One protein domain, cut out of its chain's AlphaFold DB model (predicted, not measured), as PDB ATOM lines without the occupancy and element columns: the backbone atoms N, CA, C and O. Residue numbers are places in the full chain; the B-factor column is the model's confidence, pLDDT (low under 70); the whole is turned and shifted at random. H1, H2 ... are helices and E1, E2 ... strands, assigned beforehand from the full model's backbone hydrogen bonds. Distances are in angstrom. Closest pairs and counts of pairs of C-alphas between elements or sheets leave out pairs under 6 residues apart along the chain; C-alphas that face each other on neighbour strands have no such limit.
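What this domain is: This is residues 47 to 92 of the 93 residues of the protein "Siderophore-interacting protein" of Pseudofulvimonas gallinarii (UniProt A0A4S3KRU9). A single helix, H1, lies lengthwise along one face of a small three-stranded sheet, making a slim rod two layers thick. The loop of residues 81 to 88 between E2 and E3 reaches one end of the rod, and the link after H1 makes the other. The printed part has 46 residues, with one named helix and three named strands in the order E1, H1, E2, E3; the sheet order is E1, E2, E3, mixed, and the class is mixed, helices and strands. The whole is compact, with a radius of gyration of the C-alphas of 10.6 A and spans of 33 by 15 by 12 A.

How they stand to each other: E1, residues 47 to 52, is an edge strand, parallel at 17 degrees to the inner strand E2, residues 74 to 80; N 49 and O 75 are 2.8 A apart, within hydrogen-bond range. Between them in the chain comes H1, residues 53 to 66, and the three form a strand-helix-strand unit, two parallel neighbour strands with a helix between, whose crossover is right-handed. H1 is on the sheet at a height of 8.8 A, over E1 and E2, and runs along the strands, at 6 degrees to E2 on the local plane. Its closest C-alphas to E2 are those of Ser 53 and Gly 78, 3.7 A apart. In H1 every O i to N i+4 pair is within hydrogen-bond range. E3, residues 89 to 91, is the other edge strand and forms an antiparallel hairpin with E2 at 154 degrees; N 78 and O 89 are 2.8 A apart. E1 and E3 are apart.

Where its parts are: E1 begins at C-alpha 47, (-33.041, -4.727, 1.695), and is 15.9 A long from first to last C-alpha. H1 measures 19.3 A and ends at C-alpha 66, (-40.844, 6.456, -1.791). E2 measures 18.6 A, and E3 measures 6.3 A, ending at C-alpha 91, (-24.117, 4.444, 3.223).

The domain as a whole: The two C-alphas farthest apart are those of Gly 68 and Ala 85, 33.4 A. The printed part has no cut; the link E1 to H1 is tight, and the links H1 to E2 and E2 to E3 are short. The mean pLDDT of the printed part is 92.4, that of E3 is 79, and no printed residue is under 70.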
ATOM      1  N   ALA A  47     -33.653  -5.043   2.977       96.62
ATOM      2  CA  ALA A  47     -33.041  -4.727   1.695       96.62
ATOM      3  C   ALA A  47     -31.525  -4.597   1.840       96.62
ATOM      4  O   ALA A  47     -31.024  -3.902   2.725       96.62
ATOM      5  N   TRP A  48     -30.801  -5.243   0.928       97.50
ATOM      6  CA  TRP A  48     -29.355  -5.131   0.809       97.50
ATOM      7  C   TRP A  48     -28.995  -4.634  -0.588       97.50
ATOM      8  O   TRP A  48     -29.363  -5.249  -1.587       97.50
ATOM      9  N   LEU A  49     -28.294  -3.508  -0.647       97.69
ATOM     10  CA  LEU A  49     -27.893  -2.840  -1.877       97.69
ATOM     11  C   LEU A  49     -26.366  -2.775  -1.917       97.69
ATOM     12  O   LEU A  49     -25.749  -2.171  -1.043       97.69
ATOM     13  N   ALA A  50     -25.753  -3.380  -2.931       95.75
ATOM     14  CA  ALA A  50     -24.309  -3.337  -3.144       95.75
ATOM     15  C   ALA A  50     -24.018  -3.071  -4.622       95.75
ATOM     16  O   ALA A  50     -24.147  -3.958  -5.467       95.75
ATOM     17  N   CYS A  51     -23.681  -1.827  -4.951       95.81
ATOM     18  CA  CYS A  51     -23.416  -1.413  -6.328       95.81
ATOM     19  C   CYS A  51     -22.498  -0.178  -6.366       95.81
ATOM     20  O   CYS A  51     -21.633  -0.019  -5.508       95.81
ATOM     21  N   GLU A  52     -22.628   0.663  -7.391       96.81
ATOM     22  CA  GLU A  52     -21.900   1.932  -7.475       96.81
ATOM     23  C   GLU A  52     -22.418   2.915  -6.407       96.81
ATOM     24  O   GLU A  52     -23.621   2.947  -6.149       96.81
ATOM     25  N   SER A  53     -21.544   3.713  -5.778       95.81
ATOM     26  CA  SER A  53     -21.896   4.559  -4.620       95.81
ATOM     27  C   SER A  53     -23.110   5.474  -4.842       95.81
ATOM     28  O   SER A  53     -23.981   5.564  -3.974       95.81
ATOM     29  N   ARG A  54     -23.206   6.167  -5.986       95.12
ATOM     30  CA  ARG A  54     -24.337   7.068  -6.274       95.12
ATOM     31  C   ARG A  54     -25.619   6.279  -6.511       95.12
ATOM     32  O   ARG A  54     -26.671   6.678  -6.015       95.12
ATOM     33  N   GLN A  55     -25.533   5.153  -7.218       96.75
ATOM     34  CA  GLN A  55     -26.681   4.266  -7.417       96.75
ATOM     35  C   GLN A  55     -27.170   3.663  -6.100       96.75
ATOM     36  O   GLN A  55     -28.369   3.687  -5.838       96.75
ATOM     37  N   ALA A  56     -26.270   3.183  -5.241       97.44
ATOM     38  CA  ALA A  56     -26.621   2.617  -3.942       97.44
ATOM     39  C   ALA A  56     -27.368   3.644  -3.075       97.44
ATOM     40  O   ALA A  56     -28.395   3.313  -2.480       97.44
ATOM     41  N   ARG A  57     -26.917   4.909  -3.079       96.50
ATOM     42  CA  ARG A  57     -27.600   6.013  -2.387       96.50
ATOM     43  C   ARG A  57     -28.993   6.280  -2.957       96.50
ATOM     44  O   ARG A  57     -29.949   6.366  -2.196       96.50
ATOM     45  N   ALA A  58     -29.119   6.366  -4.282       96.62
ATOM     46  CA  ALA A  58     -30.400   6.621  -4.944       96.62
ATOM     47  C   ALA A  58     -31.421   5.494  -4.706       96.62
ATOM     48  O   ALA A  58     -32.582   5.758  -4.402       96.62
ATOM     49  N   LEU A  59     -30.982   4.234  -4.783       97.69
ATOM     50  CA  LEU A  59     -31.820   3.066  -4.508       97.69
ATOM     51  C   LEU A  59     -32.274   3.037  -3.045       97.69
ATOM     52  O   LEU A  59     -33.449   2.795  -2.775       97.69
ATOM     53  N   ARG A  60     -31.368   3.335  -2.101       97.81
ATOM     54  CA  ARG A  60     -31.721   3.444  -0.682       97.81
ATOM     55  C   ARG A  60     -32.771   4.533  -0.460       97.81
ATOM     56  O   ARG A  60     -33.761   4.268   0.215       97.81
ATOM     57  N   GLN A  61     -32.582   5.713  -1.056       97.38
ATOM     58  CA  GLN A  61     -33.548   6.809  -0.964       97.38
ATOM     59  C   GLN A  61     -34.926   6.378  -1.468       97.38
ATOM     60  O   GLN A  61     -35.926   6.622  -0.807       97.38
ATOM     61  N   HIS A  62     -34.986   5.686  -2.608       97.06
ATOM     62  CA  HIS A  62     -36.253   5.203  -3.153       97.06
ATOM     63  C   HIS A  62     -36.962   4.237  -2.190       97.06
ATOM     64  O   HIS A  62     -38.163   4.364  -1.955       97.06
ATOM     65  N   LEU A  63     -36.231   3.291  -1.593       96.38
ATOM     66  CA  LEU A  63     -36.807   2.352  -0.627       96.38
ATOM     67  C   LEU A  63     -37.339   3.047   0.632       96.38
ATOM     68  O   LEU A  63     -38.414   2.698   1.116       96.38
ATOM     69  N   VAL A  64     -36.599   4.014   1.166       96.38
ATOM     70  CA  VAL A  64     -36.974   4.700   2.408       96.38
ATOM     71  C   VAL A  64     -38.071   5.729   2.151       96.38
ATOM     72  O   VAL A  64     -39.154   5.623   2.717       96.38
ATOM     73  N   ASP A  65     -37.836   6.678   1.254       96.62
ATOM     74  CA  ASP A  65     -38.713   7.835   1.076       96.62
ATOM     75  C   ASP A  65     -39.933   7.525   0.220       96.62
ATOM     76  O   ASP A  65     -41.025   8.017   0.487       96.62
ATOM     77  N   THR A  66     -39.753   6.737  -0.845       94.69
ATOM     78  CA  THR A  66     -40.844   6.456  -1.791       94.69
ATOM     79  C   THR A  66     -41.631   5.214  -1.391       94.69
ATOM     80  O   THR A  66     -42.846   5.178  -1.564       94.69
ATOM     81  N   ARG A  67     -40.959   4.184  -0.860       93.00
ATOM     82  CA  ARG A  67     -41.606   2.926  -0.449       93.00
ATOM     83  C   ARG A  67     -41.871   2.827   1.056       93.00
ATOM     84  O   ARG A  67     -42.513   1.868   1.474       93.00
ATOM     85  N   GLY A  68     -41.414   3.789   1.861       93.50
ATOM     86  CA  GLY A  68     -41.683   3.832   3.300       93.50
ATOM     87  C   GLY A  68     -40.993   2.727   4.107       93.50
ATOM     88  O   GLY A  68     -41.444   2.409   5.208       93.50
ATOM     89  N   MET A  69     -39.933   2.098   3.583       95.12
ATOM     90  CA  MET A  69     -39.204   1.074   4.333       95.12
ATOM     91  C   MET A  69     -38.502   1.684   5.549       95.12
ATOM     92  O   MET A  69     -37.922   2.765   5.475       95.12
ATOM     93  N   ASN A  70     -38.476   0.944   6.660       94.94
ATOM     94  CA  ASN A  70     -37.707   1.333   7.840       94.94
ATOM     95  C   ASN A  70     -36.207   1.457   7.479       94.94
ATOM     96  O   ASN A  70     -35.609   0.443   7.100       94.94
ATOM     97  N   PRO A  71     -35.568   2.632   7.660       95.69
ATOM     98  CA  PRO A  71     -34.157   2.845   7.326       95.69
ATOM     99  C   PRO A  71     -33.208   1.843   7.992       95.69
ATOM    100  O   PRO A  71     -32.234   1.408   7.385       95.69
ATOM    101  N   ARG A  72     -33.524   1.393   9.216       96.06
ATOM    102  CA  ARG A  72     -32.723   0.396   9.952       96.06
ATOM    103  C   ARG A  72     -32.730  -0.991   9.300       96.06
ATOM    104  O   ARG A  72     -31.942  -1.849   9.685       96.06
ATOM    105  N   ARG A  73     -33.631  -1.228   8.342       96.75
ATOM    106  CA  ARG A  73     -33.770  -2.480   7.585       96.75
ATOM    107  C   ARG A  73     -33.292  -2.358   6.135       96.75
ATOM    108  O   ARG A  73     -33.524  -3.272   5.343       96.75
ATOM    109  N   VAL A  74     -32.618  -1.261   5.790       97.50
ATOM    110  CA  VAL A  74     -32.006  -1.056   4.475       97.50
ATOM    111  C   VAL A  74     -30.506  -0.853   4.652       97.50
ATOM    112  O   VAL A  74     -30.067   0.168   5.172       97.50
ATOM    113  N   LYS A  75     -29.706  -1.816   4.193       97.62
ATOM    114  CA  LYS A  75     -28.244  -1.714   4.179       97.62
ATOM    115  C   LYS A  75     -27.767  -1.415   2.764       97.62
ATOM    116  O   LYS A  75     -27.975  -2.231   1.869       97.62
ATOM    117  N   ALA A  76     -27.098  -0.281   2.572       97.69
ATOM    118  CA  ALA A  76     -26.541   0.118   1.285       97.69
ATOM    119  C   ALA A  76     -25.022   0.309   1.369       97.69
ATOM    120  O   ALA A  76     -24.515   0.927   2.300       97.69
ATOM    121  N   ALA A  77     -24.299  -0.222   0.387       96.06
ATOM    122  CA  ALA A  77     -22.853  -0.108   0.277       96.06
ATOM    123  C   ALA A  77     -22.444   0.259  -1.157       96.06
ATOM    124  O   ALA A  77     -22.822  -0.406  -2.125       96.06
ATOM    125  N   GLY A  78     -21.637   1.309  -1.278       95.75
ATOM    126  CA  GLY A  78     -20.918   1.665  -2.492       95.75
ATOM    127  C   GLY A  78     -19.648   0.830  -2.598       95.75
ATOM    128  O   GLY A  78     -18.678   1.062  -1.882       95.75
ATOM    129  N   TYR A  79     -19.652  -0.167  -3.478       94.38
ATOM    130  CA  TYR A  79     -18.496  -1.044  -3.705       94.38
ATOM    131  C   TYR A  79     -17.431  -0.394  -4.584       94.38
ATOM    132  O   TYR A  79     -16.278  -0.813  -4.573       94.38
ATOM    133  N   TRP A  80     -17.841   0.581  -5.388       94.50
ATOM    134  CA  TRP A  80     -16.977   1.356  -6.260       94.50
ATOM    135  C   TRP A  80     -17.673   2.672  -6.612       94.50
ATOM    136  O   TRP A  80     -18.888   2.808  -6.445       94.50
ATOM    137  N   ARG A  81     -16.917   3.633  -7.142       94.69
ATOM    138  CA  ARG A  81     -17.440   4.943  -7.536       94.69
ATOM    139  C   ARG A  81     -16.908   5.335  -8.904       94.69
ATOM    140  O   ARG A  81     -15.703   5.268  -9.150       94.69
ATOM    141  N   LEU A  82     -17.795   5.775  -9.792       93.44
ATOM    142  CA  LEU A  82     -17.380   6.228 -11.117       93.44
ATOM    143  C   LEU A  82     -16.458   7.453 -11.001       93.44
ATOM    144  O   LEU A  82     -16.808   8.447 -10.364       93.44
ATOM    145  N   GLY A  83     -15.289   7.372 -11.640       93.19
ATOM    146  CA  GLY A  83     -14.272   8.425 -11.605       93.19
ATOM    147  C   GLY A  83     -13.347   8.391 -10.382       93.19
ATOM    148  O   GLY A  83     -12.580   9.330 -10.202       93.19
ATOM    149  N   ALA A  84     -13.390   7.340  -9.554       88.81
ATOM    150  CA  ALA A  84     -12.476   7.156  -8.427       88.81
ATOM    151  C   ALA A  84     -11.933   5.717  -8.369       88.81
ATOM    152  O   ALA A  84     -12.593   4.774  -8.802       88.81
ATOM    153  N   ALA A  85     -10.732   5.545  -7.814       84.38
ATOM    154  CA  ALA A  85     -10.104   4.241  -7.599       84.38
ATOM    155  C   ALA A  85     -10.012   3.927  -6.098       84.38
ATOM    156  O   ALA A  85      -9.763   4.823  -5.297       84.38
ATOM    157  N   GLY A  86     -10.203   2.656  -5.721       72.75
ATOM    158  CA  GLY A  86     -10.021   2.176  -4.341       72.75
ATOM    159  C   GLY A  86     -11.108   2.576  -3.335       72.75
ATOM    160  O   GLY A  86     -10.880   2.485  -2.135       72.75
ATOM    161  N   VAL A  87     -12.276   3.027  -3.796       72.50
ATOM    162  CA  VAL A  87     -13.359   3.503  -2.919       72.50
ATOM    163  C   VAL A  87     -14.261   2.348  -2.485       72.50
ATOM    164  O   VAL A  87     -14.842   1.674  -3.333       72.50
ATOM    165  N   HIS A  88     -14.422   2.184  -1.172       72.81
ATOM    166  CA  HIS A  88     -15.462   1.371  -0.541       72.81
ATOM    167  C   HIS A  88     -16.142   2.208   0.549       72.81
ATOM    168  O   HIS A  88     -15.473   2.686   1.462       72.81
ATOM    169  N   GLU A  89     -17.457   2.400   0.450       78.12
ATOM    170  CA  GLU A  89     -18.236   3.272   1.340       78.12
ATOM    171  C   GLU A  89     -19.489   2.532   1.834       78.12
ATOM    172  O   GLU A  89     -20.248   1.981   1.035       78.12
ATOM    173  N   SER A  90     -19.735   2.531   3.147       75.31
ATOM    174  CA  SER A  90     -21.052   2.173   3.702       75.31
ATOM    175  C   SER A  90     -21.924   3.427   3.736       75.31
ATOM    176  O   SER A  90     -21.431   4.505   4.067       75.31
ATOM    177  N   ILE A  91     -23.188   3.313   3.322       82.25
ATOM    178  CA  ILE A  91     -24.117   4.444   3.223       82.25
ATOM    179  C   ILE A  91     -25.115   4.338   4.373       82.25
ATOM    180  O   ILE A  91     -26.122   3.629   4.275       82.25
ATOM    181  N   ASP A  92     -24.811   5.068   5.441       72.19
ATOM    182  CA  ASP A  92     -25.559   5.116   6.696       72.19
ATOM    183  C   ASP A  92     -26.147   6.528   6.907       72.19
ATOM    184  O   ASP A  92     -25.701   7.255   7.785       72.19
TER     185      ASP A  92